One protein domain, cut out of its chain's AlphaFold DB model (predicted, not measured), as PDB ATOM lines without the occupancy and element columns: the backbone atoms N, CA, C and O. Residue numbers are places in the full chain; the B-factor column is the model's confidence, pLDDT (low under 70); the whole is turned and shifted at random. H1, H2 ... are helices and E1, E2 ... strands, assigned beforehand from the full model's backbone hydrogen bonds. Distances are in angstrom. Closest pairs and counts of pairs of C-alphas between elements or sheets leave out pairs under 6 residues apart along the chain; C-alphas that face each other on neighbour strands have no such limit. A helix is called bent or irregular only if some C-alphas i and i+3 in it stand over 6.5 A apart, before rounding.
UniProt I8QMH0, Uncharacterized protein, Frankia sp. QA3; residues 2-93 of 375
ATOM      1  N   VAL A   2     -36.279  40.427  74.206       84.69
ATOM      2  CA  VAL A   2     -37.207  41.491  74.675       84.69
ATOM      3  C   VAL A   2     -37.930  41.142  75.984       84.69
ATOM      4  O   VAL A   2     -37.924  41.939  76.916       84.69
ATOM      5  N   LYS A   3     -38.471  39.919  76.107       81.69
ATOM      6  CA  LYS A   3     -39.089  39.437  77.358       81.69
ATOM      7  C   LYS A   3     -38.132  39.512  78.559       81.69
ATOM      8  O   LYS A   3     -38.515  40.007  79.612       81.69
ATOM      9  N   ALA A   4     -36.877  39.090  78.387       83.75
ATOM     10  CA  ALA A   4     -35.855  39.176  79.433       83.75
ATOM     11  C   ALA A   4     -35.582  40.635  79.829       83.75
ATOM     12  O   ALA A   4     -35.513  40.950  81.011       83.75
ATOM     13  N   VAL A   5     -35.519  41.537  78.846       86.00
ATOM     14  CA  VAL A   5     -35.356  42.971  79.095       86.00
ATOM     15  C   VAL A   5     -36.516  43.553  79.908       86.00
ATOM     16  O   VAL A   5     -36.297  44.302  80.860       86.00
ATOM     17  N   LEU A   6     -37.760  43.201  79.580       86.19
ATOM     18  CA  LEU A   6     -38.944  43.684  80.299       86.19
ATOM     19  C   LEU A   6     -38.981  43.228  81.759       86.19
ATOM     20  O   LEU A   6     -39.358  44.019  82.628       86.19
ATOM     21  N   VAL A   7     -38.604  41.972  82.012       85.19
ATOM     22  CA  VAL A   7     -38.556  41.391  83.360       85.19
ATOM     23  C   VAL A   7     -37.483  42.086  84.188       85.19
ATOM     24  O   VAL A   7     -37.778  42.655  85.233       85.19
ATOM     25  N   GLU A   8     -36.249  42.129  83.692       86.94
ATOM     26  CA  GLU A   8     -35.117  42.660  84.462       86.94
ATOM     27  C   GLU A   8     -35.177  44.183  84.643       86.94
ATOM     28  O   GLU A   8     -34.650  44.736  85.608       86.94
ATOM     29  N   SER A   9     -35.871  44.889  83.747       85.50
ATOM     30  CA  SER A   9     -36.112  46.327  83.879       85.50
ATOM     31  C   SER A   9     -37.304  46.680  84.779       85.50
ATOM     32  O   SER A   9     -37.571  47.866  84.980       85.50
ATOM     33  N   TYR A  10     -38.036  45.702  85.332       86.38
ATOM     34  CA  TYR A  10     -39.276  45.938  86.081       86.38
ATOM     35  C   TYR A  10     -39.104  46.915  87.251       86.38
ATOM     36  O   TYR A  10     -39.818  47.916  87.311       86.38
ATOM     37  N   GLU A  11     -38.133  46.690  88.140       81.56
ATOM     38  CA  GLU A  11     -37.912  47.566  89.303       81.56
ATOM     39  C   GLU A  11     -37.512  48.991  88.889       81.56
ATOM     40  O   GLU A  11     -37.926  49.973  89.509       81.56
ATOM     41  N   PHE A  12     -36.788  49.132  87.777       79.81
ATOM     42  CA  PHE A  12     -36.455  50.439  87.209       79.81
ATOM     43  C   PHE A  12     -37.681  51.149  86.667       79.81
ATOM     44  O   PHE A  12     -37.896  52.320  86.976       79.81
ATOM     45  N   ARG A  13     -38.511  50.439  85.900       86.62
ATOM     46  CA  ARG A  13     -39.774  50.976  85.393       86.62
ATOM     47  C   ARG A  13     -40.697  51.362  86.542       86.62
ATOM     48  O   ARG A  13     -41.246  52.454  86.531       86.62
ATOM     49  N   ARG A  14     -40.788  50.543  87.594       84.75
ATOM     50  CA  ARG A  14     -41.545  50.845  88.817       84.75
ATOM     51  C   ARG A  14     -41.017  52.089  89.528       84.75
ATOM     52  O   ARG A  14     -41.809  52.937  89.932       84.75
ATOM     53  N   LYS A  15     -39.695  52.239  89.654       79.75
ATOM     54  CA  LYS A  15     -39.083  53.453  90.212       79.75
ATOM     55  C   LYS A  15     -39.375  54.673  89.342       79.75
ATOM     56  O   LYS A  15     -39.746  55.710  89.882       79.75
ATOM     57  N   LEU A  16     -39.263  54.543  88.019       80.00
ATOM     58  CA  LEU A  16     -39.597  55.613  87.087       80.00
ATOM     59  C   LEU A  16     -41.068  56.004  87.227       80.00
ATOM     60  O   LEU A  16     -41.335  57.177  87.424       80.00
ATOM     61  N   HIS A  17     -41.993  55.041  87.261       84.94
ATOM     62  CA  HIS A  17     -43.417  55.284  87.489       84.94
ATOM     63  C   HIS A  17     -43.705  55.988  88.808       84.94
ATOM     64  O   HIS A  17     -44.556  56.866  88.841       84.94
ATOM     65  N   ARG A  18     -43.011  55.627  89.895       80.12
ATOM     66  CA  ARG A  18     -43.147  56.332  91.177       80.12
ATOM     67  C   ARG A  18     -42.689  57.783  91.054       80.12
ATOM     68  O   ARG A  18     -43.404  58.678  91.485       80.12
ATOM     69  N   LEU A  19     -41.538  58.014  90.422       73.69
ATOM     70  CA  LEU A  19     -40.982  59.356  90.230       73.69
ATOM     71  C   LEU A  19     -41.840  60.217  89.293       73.69
ATOM     72  O   LEU A  19     -42.005  61.405  89.529       73.69
ATOM     73  N   THR A  20     -42.409  59.622  88.247       73.94
ATOM     74  CA  THR A  20     -43.246  60.308  87.252       73.94
ATOM     75  C   THR A  20     -44.737  60.221  87.564       73.94
ATOM     76  O   THR A  20     -45.551  60.658  86.752       73.94
ATOM     77  N   ARG A  21     -45.104  59.617  88.702       73.50
ATOM     78  CA  ARG A  21     -46.484  59.332  89.134       73.50
ATOM     79  C   ARG A  21     -47.356  58.701  88.050       73.50
ATOM     80  O   ARG A  21     -48.554  58.946  87.938       73.50
ATOM     81  N   THR A  22     -46.743  57.846  87.245       79.44
ATOM     82  CA  THR A  22     -47.442  57.055  86.237       79.44
ATOM     83  C   THR A  22     -48.154  55.901  86.936       79.44
ATOM     84  O   THR A  22     -47.523  54.935  87.356       79.44
ATOM     85  N   ALA A  23     -49.476  56.008  87.088       75.44
ATOM     86  CA  ALA A  23     -50.277  55.013  87.808       75.44
ATOM     87  C   ALA A  23     -50.308  53.643  87.108       75.44
ATOM     88  O   ALA A  23     -50.465  52.615  87.764       75.44
ATOM     89  N   ARG A  24     -50.183  53.623  85.775       80.56
ATOM     90  CA  ARG A  24     -50.206  52.403  84.961       80.56
ATOM     91  C   ARG A  24     -49.186  52.487  83.836       80.56
ATOM     92  O   ARG A  24     -49.106  53.494  83.143       80.56
ATOM     93  N   CYS A  25     -48.448  51.400  83.652       85.06
ATOM     94  CA  CYS A  25     -47.586  51.207  82.496       85.06
ATOM     95  C   CYS A  25     -48.464  50.848  81.294       85.06
ATOM     96  O   CYS A  25     -49.010  49.747  81.256       85.06
ATOM     97  N   ASP A  26     -48.622  51.752  80.331       85.75
ATOM     98  CA  ASP A  26     -49.292  51.461  79.055       85.75
ATOM     99  C   ASP A  26     -48.308  50.997  77.965       85.75
ATOM    100  O   ASP A  26     -48.715  50.776  76.826       85.75
ATOM    101  N   LEU A  27     -47.027  50.815  78.316       86.06
ATOM    102  CA  LEU A  27     -45.978  50.358  77.410       86.06
ATOM    103  C   LEU A  27     -46.260  48.936  76.916       86.06
ATOM    104  O   LEU A  27     -46.256  47.984  77.702       86.06
ATOM    105  N   ARG A  28     -46.438  48.788  75.604       84.50
ATOM    106  CA  ARG A  28     -46.681  47.507  74.934       84.50
ATOM    107  C   ARG A  28     -45.655  47.284  73.824       84.50
ATOM    108  O   ARG A  28     -45.730  47.958  72.798       84.50
ATOM    109  N   PRO A  29     -44.709  46.351  73.996       84.75
ATOM    110  CA  PRO A  29     -43.864  45.900  72.904       84.75
ATOM    111  C   PRO A  29     -44.672  44.991  71.977       84.75
ATOM    112  O   PRO A  29     -45.244  43.999  72.426       84.75
ATOM    113  N   VAL A  30     -44.710  45.326  70.693       85.75
ATOM    114  CA  VAL A  30     -45.399  44.575  69.642       85.75
ATOM    115  C   VAL A  30     -44.388  44.257  68.549       85.75
ATOM    116  O   VAL A  30     -43.704  45.152  68.060       85.75
ATOM    117  N   GLN A  31     -44.289  42.987  68.167       83.75
ATOM    118  CA  GLN A  31     -43.510  42.588  67.000       83.75
ATOM    119  C   GLN A  31     -44.363  42.812  65.743       83.75
ATOM    120  O   GLN A  31     -45.480  42.303  65.665       83.75
ATOM    121  N   VAL A  32     -43.850  43.570  64.774       82.88
ATOM    122  CA  VAL A  32     -44.484  43.832  63.475       82.88
ATOM    123  C   VAL A  32     -43.478  43.472  62.382       82.88
ATOM    124  O   VAL A  32     -42.551  44.232  62.103       82.88
ATOM    125  N   GLY A  33     -43.625  42.278  61.800       84.19
ATOM    126  CA  GLY A  33     -42.608  41.705  60.912       84.19
ATOM    127  C   GLY A  33     -41.271  41.541  61.642       84.19
ATOM    128  O   GLY A  33     -41.228  41.001  62.749       84.19
ATOM    129  N   ASP A  34     -40.199  42.073  61.059       81.88
ATOM    130  CA  ASP A  34     -38.851  42.061  61.649       81.88
ATOM    131  C   ASP A  34     -38.603  43.225  62.623       81.88
ATOM    132  O   ASP A  34     -37.527  43.346  63.211       81.88
ATOM    133  N   HIS A  35     -39.602  44.085  62.830       79.88
ATOM    134  CA  HIS A  35     -39.482  45.265  63.675       79.88
ATOM    135  C   HIS A  35     -40.132  45.059  65.042       79.88
ATOM    136  O   HIS A  35     -41.221  44.500  65.170       79.88
ATOM    137  N   LEU A  36     -39.481  45.593  66.076       84.12
ATOM    138  CA  LEU A  36     -40.073  45.757  67.396       84.12
ATOM    139  C   LEU A  36     -40.623  47.178  67.524       84.12
ATOM    140  O   LEU A  36     -39.870  48.148  67.481       84.12
ATOM    141  N   VAL A  37     -41.929  47.294  67.734       84.75
ATOM    142  CA  VAL A  37     -42.624  48.566  67.939       84.75
ATOM    143  C   VAL A  37     -43.016  48.688  69.408       84.75
ATOM    144  O   VAL A  37     -43.716  47.835  69.948       84.75
ATOM    145  N   LEU A  38     -42.591  49.764  70.072       85.50
ATOM    146  CA  LEU A  38     -43.045  50.092  71.423       85.50
ATOM    147  C   LEU A  38     -44.242  51.043  71.339       85.50
ATOM    148  O   LEU A  38     -44.099  52.192  70.931       85.50
ATOM    149  N   ARG A  39     -45.429  50.564  71.715       84.69
ATOM    150  CA  ARG A  39     -46.654  51.372  71.807       84.69
ATOM    151  C   ARG A  39     -46.853  51.890  73.233       84.69
ATOM    152  O   ARG A  39     -46.439  51.238  74.189       84.69
ATOM    153  N   GLY A  40     -47.542  53.021  73.366       83.69
ATOM    154  CA  GLY A  40     -47.876  53.646  74.649       83.69
ATOM    155  C   GLY A  40     -47.191  54.998  74.850       83.69
ATOM    156  O   GLY A  40     -46.238  55.346  74.155       83.69
ATOM    157  N   THR A  41     -47.699  55.765  75.808       80.25
ATOM    158  CA  THR A  41     -47.180  57.096  76.186       80.25
ATOM    159  C   THR A  41     -46.375  57.068  77.481       80.25
ATOM    160  O   THR A  41     -45.979  58.108  78.011       80.25
ATOM    161  N   CYS A  42     -46.122  55.868  78.002       84.75
ATOM    162  CA  CYS A  42     -45.361  55.659  79.212       84.75
ATOM    163  C   CYS A  42     -43.985  56.343  79.154       84.75
ATOM    164  O   CYS A  42     -43.218  56.112  78.221       84.75
ATOM    165  N   PRO A  43     -43.574  57.043  80.224       79.88
ATOM    166  CA  PRO A  43     -42.184  57.436  80.461       79.88
ATOM    167  C   PRO A  43     -41.139  56.331  80.283       79.88
ATOM    168  O   PRO A  43     -39.965  56.607  80.045       79.88
ATOM    169  N   CYS A  44     -41.545  55.073  80.461       84.94
ATOM    170  CA  CYS A  44     -40.668  53.926  80.295       84.94
ATOM    171  C   CYS A  44     -40.324  53.620  78.838       84.94
ATOM    172  O   CYS A  44     -39.432  52.802  78.648       84.94
ATOM    173  N   THR A  45     -40.993  54.218  77.844       84.69
ATOM    174  CA  THR A  45     -40.722  53.959  76.421       84.69
ATOM    175  C   THR A  45     -39.275  54.289  76.076       84.69
ATOM    176  O   THR A  45     -38.533  53.378  75.729       84.69
ATOM    177  N   ASP A  46     -38.840  55.538  76.269       77.25
ATOM    178  CA  ASP A  46     -37.472  55.974  75.938       77.25
ATOM    179  C   ASP A  46     -36.424  55.175  76.712       77.25
ATOM    180  O   ASP A  46     -35.433  54.703  76.160       77.25
ATOM    181  N   PHE A  47     -36.695  54.944  78.000       81.88
ATOM    182  CA  PHE A  47     -35.849  54.096  78.829       81.88
ATOM    183  C   PHE A  47     -35.732  52.684  78.245       81.88
ATOM    184  O   PHE A  47     -34.629  52.162  78.141       81.88
ATOM    185  N   LEU A  48     -36.841  52.056  77.853       85.69
ATOM    186  CA  LEU A  48     -36.818  50.706  77.303       85.69
ATOM    187  C   LEU A  48     -36.109  50.662  75.942       85.69
ATOM    188  O   LEU A  48     -35.423  49.679  75.676       85.69
ATOM    189  N   VAL A  49     -36.224  51.704  75.112       84.06
ATOM    190  CA  VAL A  49     -35.458  51.822  73.859       84.06
ATOM    191  C   VAL A  49     -33.960  51.807  74.148       84.06
ATOM    192  O   VAL A  49     -33.255  50.958  73.606       84.06
ATOM    193  N   ASP A  50     -33.478  52.671  75.045       80.56
ATOM    194  CA  ASP A  50     -32.054  52.742  75.406       80.56
ATOM    195  C   ASP A  50     -31.528  51.391  75.919       80.56
ATOM    196  O   ASP A  50     -30.451  50.926  75.541       80.56
ATOM    197  N   VAL A  51     -32.325  50.739  76.766       84.25
ATOM    198  CA  VAL A  51     -32.042  49.426  77.357       84.25
ATOM    199  C   VAL A  51     -31.953  48.349  76.270       84.25
ATOM    200  O   VAL A  51     -31.038  47.528  76.287       84.25
ATOM    201  N   LEU A  52     -32.896  48.334  75.325       87.12
ATOM    202  CA  LEU A  52     -32.928  47.365  74.229       87.12
ATOM    203  C   LEU A  52     -31.754  47.560  73.266       87.12
ATOM    204  O   LEU A  52     -31.149  46.569  72.866       87.12
ATOM    205  N   LEU A  53     -31.407  48.807  72.937       85.38
ATOM    206  CA  LEU A  53     -30.270  49.127  72.071       85.38
ATOM    207  C   LEU A  53     -28.930  48.731  72.709       85.38
ATOM    208  O   LEU A  53     -28.076  48.162  72.035       85.38
ATOM    209  N   ASP A  54     -28.748  48.978  74.008       85.38
ATOM    210  CA  ASP A  54     -27.527  48.594  74.734       85.38
ATOM    211  C   ASP A  54     -27.400  47.065  74.864       85.38
ATOM    212  O   ASP A  54     -26.310  46.525  74.672       85.38
ATOM    213  N   VAL A  55     -28.507  46.349  75.105       88.38
ATOM    214  CA  VAL A  55     -28.522  44.874  75.104       88.38
ATOM    215  C   VAL A  55     -28.244  44.312  73.707       88.38
ATOM    216  O   VAL A  55     -27.474  43.362  73.599       88.38
ATOM    217  N   ALA A  56     -28.827  44.885  72.651       88.69
ATOM    218  CA  ALA A  56     -28.572  44.458  71.276       88.69
ATOM    219  C   ALA A  56     -27.088  44.621  70.916       88.69
ATOM    220  O   ALA A  56     -26.443  43.649  70.539       88.69
ATOM    221  N   ALA A  57     -26.510  45.800  71.174       86.94
ATOM    222  CA  ALA A  57     -25.089  46.056  70.942       86.94
ATOM    223  C   ALA A  57     -24.173  45.120  71.753       86.94
ATOM    224  O   ALA A  57     -23.114  44.708  71.276       86.94
ATOM    225  N   TYR A  58     -24.566  44.772  72.983       88.38
ATOM    226  CA  TYR A  58     -23.843  43.795  73.794       88.38
ATOM    227  C   TYR A  58     -23.872  42.392  73.171       88.38
ATOM    228  O   TYR A  58     -22.822  41.755  73.084       88.38
ATOM    229  N   LEU A  59     -25.042  41.922  72.732       89.06
ATOM    230  CA  LEU A  59     -25.204  40.596  72.130       89.06
ATOM    231  C   LEU A  59     -24.506  40.490  70.769       89.06
ATOM    232  O   LEU A  59     -23.848  39.485  70.514       89.06
ATOM    233  N   ASP A  60     -24.557  41.539  69.946       91.06
ATOM    234  CA  ASP A  60     -23.839  41.599  68.664       91.06
ATOM    235  C   ASP A  60     -22.319  41.465  68.855       91.06
ATOM    236  O   ASP A  60     -21.622  40.863  68.039       91.06
ATOM    237  N   GLY A  61     -21.791  41.982  69.969       90.00
ATOM    238  CA  GLY A  61     -20.389  41.822  70.354       90.00
ATOM    239  C   GLY A  61     -20.030  40.435  70.900       90.00
ATOM    240  O   GLY A  61     -18.857  40.187  71.183       90.00
ATOM    241  N   GLN A  62     -21.007  39.545  71.088       88.06
ATOM    242  CA  GLN A  62     -20.840  38.219  71.687       88.06
ATOM    243  C   GLN A  62     -21.568  37.132  70.866       88.06
ATOM    244  O   GLN A  62     -22.436  36.432  71.393       88.06
ATOM    245  N   PRO A  63     -21.201  36.933  69.585       82.31
ATOM    246  CA  PRO A  63     -21.915  36.024  68.680       82.31
ATOM    247  C   PRO A  63     -21.806  34.541  69.068       82.31
ATOM    248  O   PRO A  63     -22.504  33.705  68.509       82.31
ATOM    249  N   TRP A  64     -20.912  34.206  70.002       81.00
ATOM    250  CA  TRP A  64     -20.665  32.852  70.496       81.00
ATOM    251  C   TRP A  64     -21.574  32.454  71.671       81.00
ATOM    252  O   TRP A  64     -21.422  31.365  72.211       81.00
ATOM    253  N   LEU A  65     -22.481  33.332  72.114       86.06
ATOM    254  CA  LEU A  65     -23.403  33.030  73.207       86.06
ATOM    255  C   LEU A  65     -24.600  32.216  72.711       86.06
ATOM    256  O   LEU A  65     -25.469  32.739  72.016       86.06
ATOM    257  N   ASP A  66     -24.686  30.968  73.165       84.81
ATOM    258  CA  ASP A  66     -25.763  30.037  72.798       84.81
ATOM    259  C   ASP A  66     -27.134  30.435  73.376       84.81
ATOM    260  O   ASP A  66     -28.179  30.048  72.854       84.81
ATOM    261  N   GLU A  67     -27.151  31.246  74.443       88.38
ATOM    262  CA  GLU A  67     -28.374  31.659  75.132       88.38
ATOM    263  C   GLU A  67     -28.471  33.194  75.287       88.38
ATOM    264  O   GLU A  67     -28.244  33.760  76.367       88.38
ATOM    265  N   PRO A  68     -28.856  33.922  74.220       83.94
ATOM    266  CA  PRO A  68     -28.862  35.389  74.210       83.94
ATOM    267  C   PRO A  68     -29.836  35.996  75.231       83.94
ATOM    268  O   PRO A  68     -29.652  37.121  75.700       83.94
ATOM    269  N   ALA A  69     -30.888  35.265  75.613       86.69
ATOM    270  CA  ALA A  69     -31.820  35.710  76.644       86.69
ATOM    271  C   ALA A  69     -31.185  35.711  78.045       86.69
ATOM    272  O   ALA A  69     -31.358  36.690  78.772       86.69
ATOM    273  N   ALA A  70     -30.451  34.658  78.413       84.75
ATOM    274  CA  ALA A  70     -29.773  34.566  79.704       84.75
ATOM    275  C   ALA A  70     -28.633  35.588  79.798       84.75
ATOM    276  O   ALA A  70     -28.531  36.317  80.786       84.75
ATOM    277  N   ALA A  71     -27.855  35.736  78.724       87.00
ATOM    278  CA  ALA A  71     -26.807  36.745  78.633       87.00
ATOM    279  C   ALA A  71     -27.340  38.176  78.795       87.00
ATOM    280  O   ALA A  71     -26.776  38.965  79.556       87.00
ATOM    281  N   ALA A  72     -28.472  38.496  78.155       86.50
ATOM    282  CA  ALA A  72     -29.149  39.772  78.358       86.50
ATOM    283  C   ALA A  72     -29.504  39.988  79.837       86.50
ATOM    284  O   ALA A  72     -29.218  41.056  80.372       86.50
ATOM    285  N   ARG A  73     -30.058  38.986  80.540       85.69
ATOM    286  CA  ARG A  73     -30.392  39.127  81.972       85.69
ATOM    287  C   ARG A  73     -29.166  39.416  82.829       85.69
ATOM    288  O   ARG A  73     -29.207  40.306  83.675       85.69
ATOM    289  N   VAL A  74     -28.070  38.694  82.603       84.31
ATOM    290  CA  VAL A  74     -26.817  38.883  83.347       84.31
ATOM    291  C   VAL A  74     -26.243  40.280  83.105       84.31
ATOM    292  O   VAL A  74     -25.905  40.973  84.066       84.31
ATOM    293  N   HIS A  75     -26.198  40.735  81.848       85.75
ATOM    294  CA  HIS A  75     -25.753  42.089  81.496       85.75
ATOM    295  C   HIS A  75     -26.597  43.163  82.196       85.75
ATOM    296  O   HIS A  75     -26.053  44.073  82.830       85.75
ATOM    297  N   LEU A  76     -27.924  43.002  82.173       83.88
ATOM    298  CA  LEU A  76     -28.879  43.889  82.842       83.88
ATOM    299  C   LEU A  76     -28.669  43.952  84.357       83.88
ATOM    300  O   LEU A  76     -28.550  45.050  84.912       83.88
ATOM    301  N   LYS A  77     -28.582  42.791  85.017       79.50
ATOM    302  CA  LYS A  77     -28.413  42.689  86.474       79.50
ATOM    303  C   LYS A  77     -27.085  43.269  86.944       79.50
ATOM    304  O   LYS A  77     -27.073  44.074  87.871       79.50
ATOM    305  N   ILE A  78     -25.981  42.870  86.313       72.75
ATOM    306  CA  ILE A  78     -24.628  43.172  86.801       72.75
ATOM    307  C   ILE A  78     -24.188  44.587  86.423       72.75
ATOM    308  O   ILE A  78     -23.496  45.247  87.197       72.75
ATOM    309  N   ARG A  79     -24.543  45.051  85.224       66.31
ATOM    310  CA  ARG A  79     -23.856  46.188  84.600       66.31
ATOM    311  C   ARG A  79     -24.787  47.344  84.280       66.31
ATOM    312  O   ARG A  79     -24.410  48.504  84.431       66.31
ATOM    313  N   ALA A  80     -25.985  47.028  83.821       62.81
ATOM    314  CA  ALA A  80     -26.807  47.990  83.112       62.81
ATOM    315  C   ALA A  80     -27.718  48.791  84.057       62.81
ATOM    316  O   ALA A  80     -27.774  50.014  83.982       62.81
ATOM    317  N   SER A  81     -28.325  48.126  85.035       63.44
ATOM    318  CA  SER A  81     -29.239  48.693  86.034       63.44
ATOM    319  C   SER A  81     -28.749  50.006  86.693       63.44
ATOM    320  O   SER A  81     -29.359  51.070  86.544       63.44
ATOM    321  N   GLY A  82     -27.614  49.970  87.396       66.56
ATOM    322  CA  GLY A  82     -27.043  51.143  88.070       66.56
ATOM    323  C   GLY A  82     -26.362  52.129  87.118       66.56
ATOM    324  O   GLY A  82     -26.503  53.350  87.260       66.56
ATOM    325  N   GLU A  83     -25.645  51.612  86.120       74.38
ATOM    326  CA  GLU A  83     -24.822  52.445  85.248       74.38
ATOM    327  C   GLU A  83     -25.647  53.170  84.181       74.38
ATOM    328  O   GLU A  83     -25.217  54.212  83.701       74.38
ATOM    329  N   TRP A  84     -26.860  52.719  83.853       71.12
ATOM    330  CA  TRP A  84     -27.764  53.451  82.961       71.12
ATOM    331  C   TRP A  84     -28.385  54.674  83.593       71.12
ATOM    332  O   TRP A  84     -28.368  55.735  82.974       71.12
ATOM    333  N   ILE A  85     -28.872  54.574  84.834       70.69
ATOM    334  CA  ILE A  85     -29.332  55.767  85.554       70.69
ATOM    335  C   ILE A  85     -28.188  56.773  85.601       70.69
ATOM    336  O   ILE A  85     -28.375  57.950  85.304       70.69
ATOM    337  N   ARG A  86     -26.981  56.303  85.918       77.31
ATOM    338  CA  ARG A  86     -25.803  57.158  85.968       77.31
ATOM    339  C   ARG A  86     -25.459  57.756  84.600       77.31
ATOM    340  O   ARG A  86     -25.292  58.969  84.524       77.31
ATOM    341  N   ARG A  87     -25.378  56.954  83.531       77.38
ATOM    342  CA  ARG A  87     -25.070  57.399  82.158       77.38
ATOM    343  C   ARG A  87     -26.126  58.366  81.629       77.38
ATOM    344  O   ARG A  87     -25.763  59.449  81.183       77.38
ATOM    345  N   GLY A  88     -27.409  58.038  81.754       75.06
ATOM    346  CA  GLY A  88     -28.518  58.896  81.332       75.06
ATOM    347  C   GLY A  88     -28.547  60.222  82.093       75.06
ATOM    348  O   GLY A  88     -28.688  61.289  81.498       75.06
ATOM    349  N   ARG A  89     -28.303  60.192  83.410       80.00
ATOM    350  CA  ARG A  89     -28.129  61.413  84.210       80.00
ATOM    351  C   ARG A  89     -26.906  62.217  83.772       80.00
ATOM    352  O   ARG A  89     -27.003  63.434  83.669       80.00
ATOM    353  N   ILE A  90     -25.774  61.570  83.485       82.44
ATOM    354  CA  ILE A  90     -24.562  62.235  82.982       82.44
ATOM    355  C   ILE A  90     -24.817  62.900  81.628       82.44
ATOM    356  O   ILE A  90     -24.435  64.058  81.468       82.44
ATOM    357  N   ALA A  91     -25.489  62.217  80.698       77.06
ATOM    358  CA  ALA A  91     -25.846  62.757  79.388       77.06
ATOM    359  C   ALA A  91     -26.718  64.020  79.515       77.06
ATOM    360  O   ALA A  91     -26.482  65.015  78.832       77.06
ATOM    361  N   ARG A  92     -27.644  64.038  80.483       76.81
ATOM    362  CA  ARG A  92     -28.445  65.225  80.837       76.81
ATOM    363  C   ARG A  92     -27.686  66.280  81.657       76.81
ATOM    364  O   ARG A  92     -28.172  67.390  81.836       76.81
ATOM    365  N   GLY A  93     -26.485  65.978  82.149       79.31
ATOM    366  CA  GLY A  93     -25.702  66.848  83.036       79.31
ATOM    367  C   GLY A  93     -26.066  66.753  84.528       79.31
ATOM    368  O   GLY A  93     -25.426  67.402  85.353       79.31
TER     369      GLY A  93
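This is residues 2 to 93 of the 375 residues of an uncharacterized protein of Frankia sp. QA3 (UniProt I8QMH0). A two-stranded hairpin, E1 and E2, lies at one edge of a helical body with H3 in its middle and H1 and H4a packed on H3. Bent H4 turns a corner into H4b. The 92 printed residues, mostly helix by class, run H1 H2 E1 E2 H3 H4; the sheet is antiparallel. The whole is compact, radius of gyration of the C-alphas 13.5 A, spanning 41 by 33 by 20 A.

E1 is residues 28 to 32, E2 35 to 39, H3 44 to 60 (23.9 A), H2 10 to 19. H1, 2 to 8, begins at (-37.207, 41.491, 74.675). H4, 68 to 92, one helix by its hydrogen bonds, is bent: C-alphas 78 and 81 are 7.2 A apart. Its arms are H4a, 68 to 78, and H4b, 81 to 92, ending at (-28.445, 65.225, 80.837).

In the hairpin E1 and E2, N 30 and O 37 are 2.8 A apart. H3, the hub, touches H4a with residues 55 to 59 alone, closest C-alphas Val 55 and Ala 72, 6.1 A. H2 only just touches H3, with 3 pairs of C-alphas within 8 A, closest Arg 13 and Cys 44, 6.0 A. Every O i to N i+4 pair is within hydrogen-bond range in H1, H2, H3 and H4a; in H4b, 7 of 8.

The printed part has no cut and no long link; pLDDT is under 70 at residues 79 to 82.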